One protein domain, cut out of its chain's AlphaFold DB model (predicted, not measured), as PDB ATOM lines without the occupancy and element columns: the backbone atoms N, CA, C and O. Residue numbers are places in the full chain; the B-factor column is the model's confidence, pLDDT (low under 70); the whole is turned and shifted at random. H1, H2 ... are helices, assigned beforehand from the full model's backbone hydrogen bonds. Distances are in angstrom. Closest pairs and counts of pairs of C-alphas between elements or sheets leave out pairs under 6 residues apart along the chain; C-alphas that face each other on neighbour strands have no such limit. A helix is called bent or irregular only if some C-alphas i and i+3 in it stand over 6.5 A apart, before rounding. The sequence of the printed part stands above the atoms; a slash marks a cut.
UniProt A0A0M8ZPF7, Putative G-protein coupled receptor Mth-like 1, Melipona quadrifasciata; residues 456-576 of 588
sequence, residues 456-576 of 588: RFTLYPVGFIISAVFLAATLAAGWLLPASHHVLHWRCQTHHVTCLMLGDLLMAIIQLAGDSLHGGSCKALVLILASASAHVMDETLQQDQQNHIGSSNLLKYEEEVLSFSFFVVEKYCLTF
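This is residues 456 to 576 of the 588 residues of the protein "Putative G-protein coupled receptor Mth-like 1" of Melipona quadrifasciata (UniProt A0A0M8ZPF7). Four long helices run alternately one way and the other, in a loose, open arrangement: H1, H2 and H3 stand in a slanting row, and H4 is set to one side at the H3 end, making a hook when seen end-on. H2, the longest helix, is between H1 and H3; H1 and H2 form a close hairpin, while H3 and H4 stand off at wider spacing, and the bends H1 to H2 and H3 to H4 stick out with residues 480 to 489 and 545 to 553. The printed part has 121 residues with four named helices, in the order H1, H2, H3, H4, and no named strand, and its class is all helix. The whole is loose, with a radius of gyration of the C-alphas of 16.9 A, and elongated, spanning 49 by 29 by 18 A.

H2, the longest helix, holds residues 487 to 516 and measures 44.3 A from first to last C-alpha; C-alpha 487 stands at (132.912, 139.368, 191.999) and C-alpha 516 at (119.300, 151.775, 151.692). It has a kink of 30 degrees near residue 510, and it is irregular, with C-alphas 512 and 515 9.2 A apart. H1 holds residues 456 to 479, 34.8 A long, and begins at C-alpha 456, (125.331, 166.017, 161.841). H3 holds residues 519 to 545, 39.5 A long. H4 holds residues 551 to 576, 39.7 A long, and its last C-alpha, that of Phe 576, is at (107.296, 152.839, 160.740). H4 is irregular, but only just: C-alphas 552 and 555 are 7.0 A apart.

H2 touches H1, with 33 pairs of C-alphas within 8 A, and the closest are those of Pro 461 and Ala 508, 4.3 A apart. Their lines stand at a shallow tilt of 25 degrees, they run opposite ways, and their centres are 9.0 A apart; the two are a helical hairpin. On its way to H3 the printed part passes through a tight link of 2 residues. H2 and H3 are close but not clearly touching: the closest C-alphas, those of Leu 506 and Leu 529, are 7.9 A apart. They run opposite ways at a shallow tilt of 5 degrees, with 12.2 A from centre to centre. H3 and H4 are likewise close but not clearly touching, the closest C-alphas being those of Ser 533 and Ser 565 at 7.8 A. These two run opposite ways at a shallow tilt of 3 degrees, with their centres 12.6 A apart. H1 and H3, H1 and H4, and H2 and H4 are apart. Of the backbone O i to N i+4 pairs, 18 of 20 are within hydrogen-bond range in H1, 23 of 26 in H2, 22 of 23 in H3 and 16 of 22 in H4.

The two C-alphas farthest apart are those of His 485 and His 518, at 49.8 A, while the first and last printed C-alphas, those of Arg 456 and Phe 576, are 22.4 A apart. The printed part runs from 456 to 576 without a cut. The links from H2 to H3 and from H3 to H4 are tight, the link of 7 residues from H1 to H2 is short, and no link is long. Residues 480 to 489, of which 487 to 489 belong to H2, stand free, as do residues 545 to 553, of which 551 to 553 belong to H4. Without these stretches the body spans 42 by 29 by 18 A. The mean pLDDT of the printed part is 72.5, and 50 residues are under 70: residue 456, residues 482 to 487, residues 515 to 518, residue 537 and residues 539 to 576. The mean pLDDT is 89 for H1 and 49 for H4.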
ATOM      1  N   ARG A 456     125.931 166.757 160.723       66.56
ATOM      2  CA  ARG A 456     125.331 166.017 161.841       66.56
ATOM      3  C   ARG A 456     125.067 164.534 161.527       66.56
ATOM      4  O   ARG A 456     125.427 163.686 162.339       66.56
ATOM      5  N   PHE A 457     124.528 164.204 160.351       71.56
ATOM      6  CA  PHE A 457     124.222 162.824 159.941       71.56
ATOM      7  C   PHE A 457     125.463 161.941 159.751       71.56
ATOM      8  O   PHE A 457     125.352 160.727 159.873       71.56
ATOM      9  N   THR A 458     126.646 162.511 159.494       77.38
ATOM     10  CA  THR A 458     127.911 161.748 159.475       77.38
ATOM     11  C   THR A 458     128.663 161.826 160.803       77.38
ATOM     12  O   THR A 458     129.413 160.909 161.137       77.38
ATOM     13  N   LEU A 459     128.433 162.870 161.602       86.38
ATOM     14  CA  LEU A 459     129.101 163.084 162.885       86.38
ATOM     15  C   LEU A 459     128.518 162.220 164.017       86.38
ATOM     16  O   LEU A 459     129.291 161.687 164.813       86.38
ATOM     17  N   TYR A 460     127.194 162.013 164.072       86.88
ATOM     18  CA  TYR A 460     126.584 161.139 165.088       86.88
ATOM     19  C   TYR A 460     127.028 159.663 164.977       86.88
ATOM     20  O   TYR A 460     127.503 159.137 165.988       86.88
ATOM     21  N   PRO A 461     127.008 158.991 163.802       90.12
ATOM     22  CA  PRO A 461     127.455 157.597 163.694       90.12
ATOM     23  C   PRO A 461     128.932 157.410 164.040       90.12
ATOM     24  O   PRO A 461     129.303 156.433 164.687       90.12
ATOM     25  N   VAL A 462     129.784 158.367 163.649       92.00
ATOM     26  CA  VAL A 462     131.212 158.363 163.999       92.00
ATOM     27  C   VAL A 462     131.399 158.504 165.514       92.00
ATOM     28  O   VAL A 462     132.224 157.794 166.087       92.00
ATOM     29  N   GLY A 463     130.598 159.345 166.178       93.19
ATOM     30  CA  GLY A 463     130.565 159.447 167.639       93.19
ATOM     31  C   GLY A 463     130.210 158.122 168.323       93.19
ATOM     32  O   GLY A 463     130.940 157.684 169.212       93.19
ATOM     33  N   PHE A 464     129.151 157.445 167.868       93.94
ATOM     34  CA  PHE A 464     128.739 156.142 168.407       93.94
ATOM     35  C   PHE A 464     129.786 155.039 168.175       93.94
ATOM     36  O   PHE A 464     130.079 154.275 169.091       93.94
ATOM     37  N   ILE A 465     130.427 154.988 167.001       93.38
ATOM     38  CA  ILE A 465     131.521 154.034 166.729       93.38
ATOM     39  C   ILE A 465     132.708 154.269 167.675       93.38
ATOM     40  O   ILE A 465     133.259 153.314 168.223       93.38
ATOM     41  N   ILE A 466     133.091 155.528 167.903       95.12
ATOM     42  CA  ILE A 466     134.170 155.876 168.837       95.12
ATOM     43  C   ILE A 466     133.791 155.476 170.274       95.12
ATOM     44  O   ILE A 466     134.615 154.883 170.973       95.12
ATOM     45  N   SER A 467     132.548 155.734 170.697       95.62
ATOM     46  CA  SER A 467     132.021 155.322 172.008       95.62
ATOM     47  C   SER A 467     132.092 153.802 172.203       95.62
ATOM     48  O   SER A 467     132.718 153.331 173.157       95.62
ATOM     49  N   ALA A 468     131.577 153.023 171.247       94.62
ATOM     50  CA  ALA A 468     131.608 151.562 171.290       94.62
ATOM     51  C   ALA A 468     133.041 151.001 171.397       94.62
ATOM     52  O   ALA A 468     133.278 150.062 172.158       94.62
ATOM     53  N   VAL A 469     134.024 151.602 170.711       94.56
ATOM     54  CA  VAL A 469     135.445 151.214 170.826       94.56
ATOM     55  C   VAL A 469     136.014 151.506 172.223       94.56
ATOM     56  O   VAL A 469     136.740 150.672 172.767       94.56
ATOM     57  N   PHE A 470     135.669 152.638 172.846       95.94
ATOM     58  CA  PHE A 470     136.083 152.929 174.227       95.94
ATOM     59  C   PHE A 470     135.420 151.998 175.254       95.94
ATOM     60  O   PHE A 470     136.090 151.549 176.192       95.94
ATOM     61  N   LEU A 471     134.141 151.656 175.072       94.31
ATOM     62  CA  LEU A 471     133.432 150.691 175.919       94.31
ATOM     63  C   LEU A 471     134.045 149.286 175.794       94.31
ATOM     64  O   LEU A 471     134.347 148.663 176.814       94.31
ATOM     65  N   ALA A 472     134.342 148.832 174.571       94.25
ATOM     66  CA  ALA A 472     135.035 147.567 174.315       94.25
ATOM     67  C   ALA A 472     136.429 147.518 174.967       94.25
ATOM     68  O   ALA A 472     136.786 146.526 175.606       94.25
ATOM     69  N   ALA A 473     137.210 148.600 174.865       95.06
ATOM     70  CA  ALA A 473     138.524 148.700 175.499       95.06
ATOM     71  C   ALA A 473     138.438 148.701 177.037       95.06
ATOM     72  O   ALA A 473     139.259 148.068 177.701       95.06
ATOM     73  N   THR A 474     137.423 149.358 177.606       92.19
ATOM     74  CA  THR A 474     137.160 149.362 179.056       92.19
ATOM     75  C   THR A 474     136.770 147.969 179.553       92.19
ATOM     76  O   THR A 474     137.275 147.517 180.581       92.19
ATOM     77  N   LEU A 475     135.928 147.255 178.800       90.94
ATOM     78  CA  LEU A 475     135.549 145.872 179.084       90.94
ATOM     79  C   LEU A 475     136.777 144.951 179.038       90.94
ATOM     80  O   LEU A 475     137.047 144.256 180.016       90.94
ATOM     81  N   ALA A 476     137.580 145.008 177.972       92.31
ATOM     82  CA  ALA A 476     138.802 144.211 177.845       92.31
ATOM     83  C   ALA A 476     139.823 144.499 178.967       92.31
ATOM     84  O   ALA A 476     140.417 143.569 179.515       92.31
ATOM     85  N   ALA A 477     139.990 145.764 179.369       91.06
ATOM     86  CA  ALA A 477     140.832 146.130 180.508       91.06
ATOM     87  C   ALA A 477     140.298 145.568 181.840       91.06
ATOM     88  O   ALA A 477     141.086 145.115 182.670       91.06
ATOM     89  N   GLY A 478     138.974 145.531 182.027       85.81
ATOM     90  CA  GLY A 478     138.335 144.898 183.184       85.81
ATOM     91  C   GLY A 478     138.598 143.390 183.274       85.81
ATOM     92  O   GLY A 478     138.827 142.878 184.365       85.81
ATOM     93  N   TRP A 479     138.640 142.689 182.136       84.50
ATOM     94  CA  TRP A 479     138.965 141.255 182.075       84.50
ATOM     95  C   TRP A 479     140.451 140.964 182.367       84.50
ATOM     96  O   TRP A 479     140.788 139.879 182.835       84.50
ATOM     97  N   LEU A 480     141.345 141.928 182.113       84.81
ATOM     98  CA  LEU A 480     142.797 141.799 182.308       84.81
ATOM     99  C   LEU A 480     143.284 142.114 183.735       84.81
ATOM    100  O   LEU A 480     144.484 142.026 183.990       84.81
ATOM    101  N   LEU A 481     142.391 142.470 184.664       82.94
ATOM    102  CA  LEU A 481     142.717 142.800 186.057       82.94
ATOM    103  C   LEU A 481     142.166 141.725 187.016       82.94
ATOM    104  O   LEU A 481     141.029 141.849 187.472       82.94
ATOM    105  N   PRO A 482     142.949 140.696 187.413       63.66
ATOM    106  CA  PRO A 482     142.461 139.553 188.205       63.66
ATOM    107  C   PRO A 482     142.177 139.871 189.689       63.66
ATOM    108  O   PRO A 482     142.201 138.982 190.537       63.66
ATOM    109  N   ALA A 483     141.991 141.148 190.030       59.88
ATOM    110  CA  ALA A 483     142.146 141.685 191.376       59.88
ATOM    111  C   ALA A 483     141.018 142.663 191.755       59.88
ATOM    112  O   ALA A 483     141.261 143.831 192.049       59.88
ATOM    113  N   SER A 484     139.775 142.175 191.808       49.59
ATOM    114  CA  SER A 484     138.713 142.844 192.573       49.59
ATOM    115  C   SER A 484     137.964 141.846 193.464       49.59
ATOM    116  O   SER A 484     137.370 140.875 193.006       49.59
ATOM    117  N   HIS A 485     137.999 142.082 194.777       52.53
ATOM    118  CA  HIS A 485     137.499 141.169 195.818       52.53
ATOM    119  C   HIS A 485     135.951 141.185 195.957       52.53
ATOM    120  O   HIS A 485     135.394 140.805 196.984       52.53
ATOM    121  N   HIS A 486     135.234 141.647 194.926       67.56
ATOM    122  CA  HIS A 486     133.772 141.774 194.891       67.56
ATOM    123  C   HIS A 486     133.213 141.335 193.527       67.56
ATOM    124  O   HIS A 486     132.655 142.125 192.767       67.56
ATOM    125  N   VAL A 487     133.335 140.032 193.251       67.06
ATOM    126  CA  VAL A 487     132.912 139.368 191.999       67.06
ATOM    127  C   VAL A 487     131.453 139.679 191.607       67.06
ATOM    128  O   VAL A 487     131.129 139.720 190.424       67.06
ATOM    129  N   LEU A 488     130.573 139.967 192.570       72.12
ATOM    130  CA  LEU A 488     129.175 140.310 192.289       72.12
ATOM    131  C   LEU A 488     129.006 141.686 191.607       72.12
ATOM    132  O   LEU A 488     128.168 141.834 190.721       72.12
ATOM    133  N   HIS A 489     129.811 142.689 191.980       77.19
ATOM    134  CA  HIS A 489     129.716 144.039 191.400       77.19
ATOM    135  C   HIS A 489     130.272 144.077 189.971       77.19
ATOM    136  O   HIS A 489     129.700 144.719 189.092       77.19
ATOM    137  N   TRP A 490     131.373 143.355 189.733       80.31
ATOM    138  CA  TRP A 490     132.038 143.307 188.428       80.31
ATOM    139  C   TRP A 490     131.120 142.732 187.335       80.31
ATOM    140  O   TRP A 490     131.024 143.335 186.270       80.31
ATOM    141  N   ARG A 491     130.365 141.656 187.625       81.75
ATOM    142  CA  ARG A 491     129.402 141.053 186.680       81.75
ATOM    143  C   ARG A 491     128.341 142.055 186.218       81.75
ATOM    144  O   ARG A 491     128.208 142.304 185.021       81.75
ATOM    145  N   CYS A 492     127.632 142.679 187.162       81.94
ATOM    146  CA  CYS A 492     126.601 143.678 186.857       81.94
ATOM    147  C   CYS A 492     127.165 144.831 186.003       81.94
ATOM    148  O   CYS A 492     126.573 145.218 184.994       81.94
ATOM    149  N   GLN A 493     128.366 145.310 186.347       84.31
ATOM    150  CA  GLN A 493     129.061 146.344 185.586       84.31
ATOM    151  C   GLN A 493     129.420 145.890 184.158       84.31
ATOM    152  O   GLN A 493     129.248 146.675 183.225       84.31
ATOM    153  N   THR A 494     129.851 144.639 183.949       87.81
ATOM    154  CA  THR A 494     130.107 144.119 182.594       87.81
ATOM    155  C   THR A 494     128.843 143.999 181.749       87.81
ATOM    156  O   THR A 494     128.881 144.408 180.594       87.81
ATOM    157  N   HIS A 495     127.712 143.530 182.289       83.50
ATOM    158  CA  HIS A 495     126.471 143.429 181.504       83.50
ATOM    159  C   HIS A 495     125.936 144.809 181.099       83.50
ATOM    160  O   HIS A 495     125.565 145.009 179.942       83.50
ATOM    161  N   HIS A 496     126.000 145.793 182.003       86.00
ATOM    162  CA  HIS A 496     125.646 147.181 181.701       86.00
ATOM    163  C   HIS A 496     126.534 147.791 180.597       86.00
ATOM    164  O   HIS A 496     126.023 148.385 179.649       86.00
ATOM    165  N   VAL A 497     127.860 147.606 180.671       90.75
ATOM    166  CA  VAL A 497     128.802 148.098 179.642       90.75
ATOM    167  C   VAL A 497     128.591 147.401 178.292       90.75
ATOM    168  O   VAL A 497     128.591 148.076 177.264       90.75
ATOM    169  N   THR A 498     128.348 146.086 178.275       88.06
ATOM    170  CA  THR A 498     128.035 145.337 177.044       88.06
ATOM    171  C   THR A 498     126.737 145.826 176.397       88.06
ATOM    172  O   THR A 498     126.694 145.992 175.179       88.06
ATOM    173  N   CYS A 499     125.699 146.101 177.194       86.44
ATOM    174  CA  CYS A 499     124.418 146.614 176.705       86.44
ATOM    175  C   CYS A 499     124.573 147.987 176.026       86.44
ATOM    176  O   CYS A 499     124.117 148.171 174.896       86.44
ATOM    177  N   LEU A 500     125.295 148.922 176.661       88.00
ATOM    178  CA  LEU A 500     125.596 150.234 176.073       88.00
ATOM    179  C   LEU A 500     126.404 150.117 174.772       88.00
ATOM    180  O   LEU A 500     126.049 150.733 173.771       88.00
ATOM    181  N   MET A 501     127.445 149.278 174.759       90.75
ATOM    182  CA  MET A 501     128.289 149.051 173.580       90.75
ATOM    183  C   MET A 501     127.488 148.495 172.391       90.75
ATOM    184  O   MET A 501     127.715 148.897 171.250       90.75
ATOM    185  N   LEU A 502     126.545 147.585 172.655       87.38
ATOM    186  CA  LEU A 502     125.644 147.042 171.641       87.38
ATOM    187  C   LEU A 502     124.669 148.118 171.129       87.38
ATOM    188  O   LEU A 502     124.488 148.243 169.919       87.38
ATOM    189  N   GLY A 503     124.095 148.926 172.027       87.56
ATOM    190  CA  GLY A 503     123.202 150.037 171.681       87.56
ATOM    191  C   GLY A 503     123.854 151.080 170.766       87.56
ATOM    192  O   GLY A 503     123.294 151.402 169.717       87.56
ATOM    193  N   ASP A 504     125.059 151.543 171.112       91.94
ATOM    194  CA  ASP A 504     125.841 152.485 170.297       91.94
ATOM    195  C   ASP A 504     126.126 151.916 168.896       91.94
ATOM    196  O   ASP A 504     125.901 152.581 167.883       91.94
ATOM    197  N   LEU A 505     126.570 150.655 168.819       89.12
ATOM    198  CA  LEU A 505     126.876 149.992 167.549       89.12
ATOM    199  C   LEU A 505     125.639 149.886 166.640       89.12
ATOM    200  O   LEU A 505     125.730 150.129 165.436       89.12
ATOM    201  N   LEU A 506     124.476 149.558 167.203       85.94
ATOM    202  CA  LEU A 506     123.216 149.449 166.462       85.94
ATOM    203  C   LEU A 506     122.709 150.814 165.979       85.94
ATOM    204  O   LEU A 506     122.290 150.933 164.826       85.94
ATOM    205  N   MET A 507     122.800 151.850 166.819       86.81
ATOM    206  CA  MET A 507     122.470 153.231 166.442       86.81
ATOM    207  C   MET A 507     123.354 153.717 165.287       86.81
ATOM    208  O   MET A 507     122.839 154.279 164.318       86.81
ATOM    209  N   ALA A 508     124.659 153.423 165.330       90.69
ATOM    210  CA  ALA A 508     125.577 153.721 164.234       90.69
ATOM    211  C   ALA A 508     125.195 152.994 162.933       90.69
ATOM    212  O   ALA A 508     125.167 153.620 161.875       90.69
ATOM    213  N   ILE A 509     124.871 151.695 162.993       86.62
ATOM    214  CA  ILE A 509     124.494 150.902 161.809       86.62
ATOM    215  C   ILE A 509     123.208 151.434 161.165       86.62
ATOM    216  O   ILE A 509     123.168 151.594 159.946       86.62
ATOM    217  N   ILE A 510     122.174 151.739 161.956       85.06
ATOM    218  CA  ILE A 510     120.896 152.258 161.438       85.06
ATOM    219  C   ILE A 510     121.110 153.609 160.739       85.06
ATOM    220  O   ILE A 510     120.640 153.801 159.618       85.06
ATOM    221  N   GLN A 511     121.870 154.520 161.356       85.00
ATOM    222  CA  GLN A 511     122.151 155.839 160.781       85.00
ATOM    223  C   GLN A 511     123.078 155.782 159.551       85.00
ATOM    224  O   GLN A 511     122.902 156.573 158.630       85.00
ATOM    225  N   LEU A 512     124.033 154.843 159.498       83.81
ATOM    226  CA  LEU A 512     124.907 154.643 158.332       83.81
ATOM    227  C   LEU A 512     124.200 153.982 157.145       83.81
ATOM    228  O   LEU A 512     124.570 154.235 156.001       83.81
ATOM    229  N   ALA A 513     123.226 153.110 157.403       82.88
ATOM    230  CA  ALA A 513     122.533 152.382 156.348       82.88
ATOM    231  C   ALA A 513     121.387 153.196 155.714       82.88
ATOM    232  O   ALA A 513     121.117 153.022 154.524       82.88
ATOM    233  N   GLY A 514     120.758 154.098 156.482       77.75
ATOM    234  CA  GLY A 514     119.801 155.097 155.991       77.75
ATOM    235  C   GLY A 514     118.710 154.520 155.079       77.75
ATOM    236  O   GLY A 514     118.197 153.424 155.311       77.75
ATOM    237  N   ASP A 515     118.406 155.240 153.997       67.69
ATOM    238  CA  ASP A 515     117.376 154.871 153.010       67.69
ATOM    239  C   ASP A 515     117.689 153.572 152.230       67.69
ATOM    240  O   ASP A 515     116.839 153.041 151.518       67.69
ATOM    241  N   SER A 516     118.903 153.020 152.362       65.69
ATOM    242  CA  SER A 516     119.300 151.775 151.692       65.69
ATOM    243  C   SER A 516     118.628 150.535 152.310       65.69
ATOM    244  O   SER A 516     118.437 149.520 151.627       65.69
ATOM    245  N   LEU A 517     118.199 150.609 153.581       69.25
ATOM    246  CA  LEU A 517     117.495 149.535 154.299       69.25
ATOM    247  C   LEU A 517     116.045 149.344 153.818       69.25
ATOM    248  O   LEU A 517     115.077 149.614 154.530       69.25
ATOM    249  N   HIS A 518     115.896 148.765 152.627       65.50
ATOM    250  CA  HIS A 518     114.611 148.288 152.117       65.50
ATOM    251  C   HIS A 518     113.934 147.370 153.154       65.50
ATOM    252  O   HIS A 518     114.585 146.518 153.766       65.50
ATOM    253  N   GLY A 519     112.625 147.554 153.369       72.00
ATOM    254  CA  GLY A 519     111.948 147.227 154.638       72.00
ATOM    255  C   GLY A 519     112.109 145.800 155.189       72.00
ATOM    256  O   GLY A 519     112.071 145.617 156.405       72.00
ATOM    257  N   GLY A 520     112.353 144.796 154.341       75.81
ATOM    258  CA  GLY A 520     112.682 143.435 154.788       75.81
ATOM    259  C   GLY A 520     113.973 143.367 155.616       75.81
ATOM    260  O   GLY A 520     113.996 142.724 156.665       75.81
ATOM    261  N   SER A 521     115.016 144.089 155.199       74.50
ATOM    262  CA  SER A 521     116.300 144.172 155.908       74.50
ATOM    263  C   SER A 521     116.186 144.978 157.202       74.50
ATOM    264  O   SER A 521     116.753 144.579 158.215       74.50
ATOM    265  N   CYS A 522     115.400 146.062 157.204       78.50
ATOM    266  CA  CYS A 522     115.101 146.826 158.420       78.50
ATOM    267  C   CYS A 522     114.402 145.941 159.471       78.50
ATOM    268  O   CYS A 522     114.842 145.852 160.618       78.50
ATOM    269  N   LYS A 523     113.379 145.180 159.055       79.69
ATOM    270  CA  LYS A 523     112.667 144.232 159.926       79.69
ATOM    271  C   LYS A 523     113.573 143.107 160.441       79.69
ATOM    272  O   LYS A 523     113.469 142.738 161.608       79.69
ATOM    273  N   ALA A 524     114.473 142.583 159.606       81.00
ATOM    274  CA  ALA A 524     115.463 141.594 160.029       81.00
ATOM    275  C   ALA A 524     116.438 142.160 161.079       81.00
ATOM    276  O   ALA A 524     116.723 141.486 162.064       81.00
ATOM    277  N   LEU A 525     116.893 143.406 160.914       80.56
ATOM    278  CA  LEU A 525     117.796 144.072 161.856       80.56
ATOM    279  C   LEU A 525     117.130 144.282 163.228       80.56
ATOM    280  O   LEU A 525     117.735 143.961 164.247       80.56
ATOM    281  N   VAL A 526     115.860 144.711 163.263       80.31
ATOM    282  CA  VAL A 526     115.073 144.828 164.509       80.31
ATOM    283  C   VAL A 526     114.837 143.463 165.180       80.31
ATOM    284  O   VAL A 526     114.892 143.363 166.405       80.31
ATOM    285  N   LEU A 527     114.623 142.391 164.408       81.38
ATOM    286  CA  LEU A 527     114.490 141.032 164.957       81.38
ATOM    287  C   LEU A 527     115.807 140.512 165.551       81.38
ATOM    288  O   LEU A 527     115.800 139.940 166.642       81.38
ATOM    289  N   ILE A 528     116.936 140.751 164.874       78.62
ATOM    290  CA  ILE A 528     118.274 140.418 165.386       78.62
ATOM    291  C   ILE A 528     118.546 141.192 166.682       78.62
ATOM    292  O   ILE A 528     118.959 140.583 167.665       78.62
ATOM    293  N   LEU A 529     118.224 142.489 166.717       74.06
ATOM    294  CA  LEU A 529     118.335 143.354 167.896       74.06
ATOM    295  C   LEU A 529     117.554 142.790 169.095       74.06
ATOM    296  O   LEU A 529     118.128 142.611 170.167       74.06
ATOM    297  N   ALA A 530     116.281 142.430 168.906       76.81
ATOM    298  CA  ALA A 530     115.462 141.833 169.963       76.81
ATOM    299  C   ALA A 530     116.009 140.473 170.447       76.81
ATOM    300  O   ALA A 530     116.040 140.207 171.649       76.81
ATOM    301  N   SER A 531     116.475 139.621 169.525       78.31
ATOM    302  CA  SER A 531     117.041 138.307 169.871       78.31
ATOM    303  C   SER A 531     118.390 138.393 170.595       78.31
ATOM    304  O   SER A 531     118.629 137.612 171.513       78.31
ATOM    305  N   ALA A 532     119.241 139.367 170.250       75.31
ATOM    306  CA  ALA A 532     120.516 139.602 170.924       75.31
ATOM    307  C   ALA A 532     120.304 140.036 172.383       75.31
ATOM    308  O   ALA A 532     120.923 139.470 173.283       75.31
ATOM    309  N   SER A 533     119.373 140.967 172.631       71.75
ATOM    310  CA  SER A 533     118.985 141.359 173.992       71.75
ATOM    311  C   SER A 533     118.462 140.170 174.806       71.75
ATOM    312  O   SER A 533     118.857 139.999 175.956       71.75
ATOM    313  N   ALA A 534     117.626 139.314 174.210       77.38
ATOM    314  CA  ALA A 534     117.092 138.130 174.886       77.38
ATOM    315  C   ALA A 534     118.177 137.087 175.224       77.38
ATOM    316  O   ALA A 534     118.212 136.592 176.349       77.38
ATOM    317  N   HIS A 535     119.092 136.789 174.293       76.00
ATOM    318  CA  HIS A 535     120.160 135.800 174.501       76.00
ATOM    319  C   HIS A 535     121.143 136.224 175.602       76.00
ATOM    320  O   HIS A 535     121.576 135.395 176.400       76.00
ATOM    321  N   VAL A 536     121.459 137.523 175.690       70.75
ATOM    322  CA  VAL A 536     122.315 138.062 176.761       70.75
ATOM    323  C   VAL A 536     121.651 137.928 178.138       70.75
ATOM    324  O   VAL A 536     122.358 137.720 179.121       70.75
ATOM    325  N   MET A 537     120.316 137.986 178.237       66.00
ATOM    326  CA  MET A 537     119.620 137.702 179.500       66.00
ATOM    327  C   MET A 537     119.629 136.204 179.847       66.00
ATOM    328  O   MET A 537     119.908 135.854 180.994       66.00
ATOM    329  N   ASP A 538     119.367 135.322 178.879       75.56
ATOM    330  CA  ASP A 538     119.253 133.872 179.111       75.56
ATOM    331  C   ASP A 538     120.568 133.263 179.637       75.56
ATOM    332  O   ASP A 538     120.573 132.546 180.642       75.56
ATOM    333  N   GLU A 539     121.715 133.658 179.066       69.19
ATOM    334  CA  GLU A 539     123.036 133.246 179.567       69.19
ATOM    335  C   GLU A 539     123.299 133.728 181.009       69.19
ATOM    336  O   GLU A 539     123.876 132.989 181.812       69.19
ATOM    337  N   THR A 540     122.833 134.929 181.389       63.94
ATOM    338  CA  THR A 540     122.975 135.414 182.778       63.94
ATOM    339  C   THR A 540     122.091 134.656 183.765       63.94
ATOM    340  O   THR A 540     122.567 134.273 184.836       63.94
ATOM    341  N   LEU A 541     120.842 134.360 183.392       64.88
ATOM    342  CA  LEU A 541     119.918 133.549 184.189       64.88
ATOM    343  C   LEU A 541     120.471 132.137 184.422       64.88
ATOM    344  O   LEU A 541     120.452 131.637 185.550       64.88
ATOM    345  N   GLN A 542     121.023 131.513 183.379       69.38
ATOM    346  CA  GLN A 542     121.620 130.184 183.478       69.38
ATOM    347  C   GLN A 542     122.882 130.175 184.360       69.38
ATOM    348  O   GLN A 542     123.103 129.217 185.108       69.38
ATOM    349  N   GLN A 543     123.695 131.237 184.323       62.75
ATOM    350  CA  GLN A 543     124.933 131.310 185.101       62.75
ATOM    351  C   GLN A 543     124.718 131.684 186.579       62.75
ATOM    352  O   GLN A 543     125.485 131.225 187.433       62.75
ATOM    353  N   ASP A 544     123.666 132.430 186.925       60.03
ATOM    354  CA  ASP A 544     123.304 132.667 188.329       60.03
ATOM    355  C   ASP A 544     122.514 131.496 188.947       60.03
ATOM    356  O   ASP A 544     122.712 131.215 190.128       60.03
ATOM    357  N   GLN A 545     121.759 130.691 188.179       61.41
ATOM    358  CA  GLN A 545     121.190 129.431 188.704       61.41
ATOM    359  C   GLN A 545     122.253 128.437 189.209       61.41
ATOM    360  O   GLN A 545     121.978 127.647 190.112       61.41
ATOM    361  N   GLN A 546     123.480 128.483 188.678       61.06
ATOM    362  CA  GLN A 546     124.597 127.664 189.169       61.06
ATOM    363  C   GLN A 546     125.231 128.194 190.470       61.06
ATOM    364  O   GLN A 546     126.040 127.499 191.085       61.06
ATOM    365  N   ASN A 547     124.872 129.402 190.918       57.12
ATOM    366  CA  ASN A 547     125.417 130.053 192.107       57.12
ATOM    367  C   ASN A 547     124.304 130.256 193.152       57.12
ATOM    368  O   ASN A 547     123.645 131.288 193.164       57.12
ATOM    369  N   HIS A 548     124.108 129.278 194.050       50.88
ATOM    370  CA  HIS A 548     123.060 129.267 195.092       50.88
ATOM    371  C   HIS A 548     123.104 130.493 196.043       50.88
ATOM    372  O   HIS A 548     123.636 130.434 197.153       50.88
ATOM    373  N   ILE A 549     122.507 131.609 195.618       53.28
ATOM    374  CA  ILE A 549     122.388 132.879 196.350       53.28
ATOM    375  C   ILE A 549     120.919 133.357 196.275       53.28
ATOM    376  O   ILE A 549     120.163 132.968 195.389       53.28
ATOM    377  N   GLY A 550     120.468 134.113 197.283       53.62
ATOM    378  CA  GLY A 550     119.045 134.340 197.569       53.62
ATOM    379  C   GLY A 550     118.229 135.042 196.468       53.62
ATOM    380  O   GLY A 550     118.571 136.131 196.019       53.62
ATOM    381  N   SER A 551     117.077 134.449 196.136       53.75
ATOM    382  CA  SER A 551     116.163 134.826 195.038       53.75
ATOM    383  C   SER A 551     115.573 136.258 195.089       53.75
ATOM    384  O   SER A 551     115.066 136.763 194.092       53.75
ATOM    385  N   SER A 552     115.658 136.966 196.222       53.78
ATOM    386  CA  SER A 552     114.948 138.241 196.439       53.78
ATOM    387  C   SER A 552     115.409 139.425 195.580       53.78
ATOM    388  O   SER A 552     114.701 140.426 195.521       53.78
ATOM    389  N   ASN A 553     116.583 139.342 194.947       53.12
ATOM    390  CA  ASN A 553     117.148 140.449 194.165       53.12
ATOM    391  C   ASN A 553     116.925 140.309 192.648       53.12
ATOM    392  O   ASN A 553     117.099 141.291 191.931       53.12
ATOM    393  N   LEU A 554     116.540 139.120 192.165       53.22
ATOM    394  CA  LEU A 554     116.474 138.800 190.733       53.22
ATOM    395  C   LEU A 554     115.348 139.575 190.023       53.22
ATOM    396  O   LEU A 554     115.601 140.299 189.063       53.22
ATOM    397  N   LEU A 555     114.137 139.522 190.588       53.84
ATOM    398  CA  LEU A 555     112.918 140.142 190.043       53.84
ATOM    399  C   LEU A 555     113.052 141.649 189.763       53.84
ATOM    400  O   LEU A 555     112.476 142.160 188.808       53.84
ATOM    401  N   LYS A 556     113.832 142.375 190.577       51.81
ATOM    402  CA  LYS A 556     114.034 143.820 190.386       51.81
ATOM    403  C   LYS A 556     114.961 144.132 189.204       51.81
ATOM    404  O   LYS A 556     114.849 145.201 188.611       51.81
ATOM    405  N   TYR A 557     115.870 143.219 188.864       50.84
ATOM    406  CA  TYR A 557     116.749 143.359 187.701       50.84
ATOM    407  C   TYR A 557     115.982 143.072 186.400       50.84
ATOM    408  O   TYR A 557     116.151 143.787 185.415       50.84
ATOM    409  N   GLU A 558     115.070 142.093 186.426       53.50
ATOM    410  CA  GLU A 558     114.180 141.778 185.302       53.50
ATOM    411  C   GLU A 558     113.275 142.969 184.931       53.50
ATOM    412  O   GLU A 558     113.212 143.331 183.757       53.50
ATOM    413  N   GLU A 559     112.632 143.636 185.903       52.75
ATOM    414  CA  GLU A 559     111.791 144.819 185.631       52.75
ATOM    415  C   GLU A 559     112.569 145.974 184.971       52.75
ATOM    416  O   GLU A 559     112.084 146.582 184.012       52.75
ATOM    417  N   GLU A 560     113.779 146.284 185.451       52.25
ATOM    418  CA  GLU A 560     114.567 147.420 184.948       52.25
ATOM    419  C   GLU A 560     115.113 147.163 183.523       52.25
ATOM    420  O   GLU A 560     115.095 148.074 182.689       52.25
ATOM    421  N   VAL A 561     115.505 145.924 183.190       51.78
ATOM    422  CA  VAL A 561     116.006 145.555 181.847       51.78
ATOM    423  C   VAL A 561     114.870 145.354 180.829       51.78
ATOM    424  O   VAL A 561     114.999 145.766 179.668       51.78
ATOM    425  N   LEU A 562     113.727 144.794 181.246       50.28
ATOM    426  CA  LEU A 562     112.534 144.709 180.396       50.28
ATOM    427  C   LEU A 562     111.999 146.102 180.050       50.28
ATOM    428  O   LEU A 562     111.665 146.344 178.892       50.28
ATOM    429  N   SER A 563     111.990 147.033 181.010       50.59
ATOM    430  CA  SER A 563     111.594 148.431 180.795       50.59
ATOM    431  C   SER A 563     112.447 149.121 179.718       50.59
ATOM    432  O   SER A 563     111.905 149.706 178.778       50.59
ATOM    433  N   PHE A 564     113.778 148.975 179.781       49.59
ATOM    434  CA  PHE A 564     114.687 149.518 178.762       49.59
ATOM    435  C   PHE A 564     114.427 148.909 177.374       49.59
ATOM    436  O   PHE A 564     114.340 149.629 176.377       49.59
ATOM    437  N   SER A 565     114.225 147.590 177.314       46.75
ATOM    438  CA  SER A 565     113.931 146.869 176.070       46.75
ATOM    439  C   SER A 565     112.598 147.305 175.442       46.75
ATOM    440  O   SER A 565     112.518 147.493 174.228       46.75
ATOM    441  N   PHE A 566     111.565 147.524 176.261       48.38
ATOM    442  CA  PHE A 566     110.260 148.011 175.806       48.38
ATOM    443  C   PHE A 566     110.337 149.450 175.284       48.38
ATOM    444  O   PHE A 566     109.819 149.730 174.206       48.38
ATOM    445  N   PHE A 567     111.042 150.338 175.992       49.47
ATOM    446  CA  PHE A 567     111.203 151.745 175.609       49.47
ATOM    447  C   PHE A 567     111.885 151.910 174.239       49.47
ATOM    448  O   PHE A 567     111.489 152.765 173.445       49.47
ATOM    449  N   VAL A 568     112.870 151.055 173.936       50.84
ATOM    450  CA  VAL A 568     113.501 150.970 172.608       50.84
ATOM    451  C   VAL A 568     112.483 150.523 171.551       50.84
ATOM    452  O   VAL A 568     112.291 151.216 170.553       50.84
ATOM    453  N   VAL A 569     111.801 149.391 171.757       48.34
ATOM    454  CA  VAL A 569     110.868 148.836 170.757       48.34
ATOM    455  C   VAL A 569     109.677 149.765 170.496       48.34
ATOM    456  O   VAL A 569     109.296 149.952 169.341       48.34
ATOM    457  N   GLU A 570     109.105 150.380 171.532       44.88
ATOM    458  CA  GLU A 570     107.935 151.257 171.407       44.88
ATOM    459  C   GLU A 570     108.256 152.532 170.613       44.88
ATOM    460  O   GLU A 570     107.548 152.845 169.649       44.88
ATOM    461  N   LYS A 571     109.367 153.222 170.930       47.16
ATOM    462  CA  LYS A 571     109.771 154.427 170.186       47.16
ATOM    463  C   LYS A 571     110.141 154.150 168.727       47.16
ATOM    464  O   LYS A 571     109.842 154.997 167.889       47.16
ATOM    465  N   TYR A 572     110.754 153.007 168.404       47.75
ATOM    466  CA  TYR A 572     111.180 152.719 167.026       47.75
ATOM    467  C   TYR A 572     110.104 152.050 166.151       47.75
ATOM    468  O   TYR A 572     110.123 152.233 164.934       47.75
ATOM    469  N   CYS A 573     109.127 151.333 166.721       40.62
ATOM    470  CA  CYS A 573     108.016 150.773 165.937       40.62
ATOM    471  C   CYS A 573     106.978 151.823 165.508       40.62
ATOM    472  O   CYS A 573     106.410 151.702 164.421       40.62
ATOM    473  N   LEU A 574     106.713 152.849 166.329       40.75
ATOM    474  CA  LEU A 574     105.680 153.853 166.032       40.75
ATOM    475  C   LEU A 574     105.970 154.656 164.752       40.75
ATOM    476  O   LEU A 574     105.046 154.951 163.994       40.75
ATOM    477  N   THR A 575     107.241 154.944 164.464       41.16
ATOM    478  CA  THR A 575     107.668 155.720 163.286       41.16
ATOM    479  C   THR A 575     107.459 154.978 161.958       41.16
ATOM    480  O   THR A 575     107.352 155.609 160.912       41.16
ATOM    481  N   PHE A 576     107.351 153.644 161.968       38.12
ATOM    482  CA  PHE A 576     107.296 152.839 160.740       38.12
ATOM    483  C   PHE A 576     105.909 152.818 160.061       38.12
ATOM    484  O   PHE A 576     105.771 152.315 158.947       38.12
TER     485      PHE A 576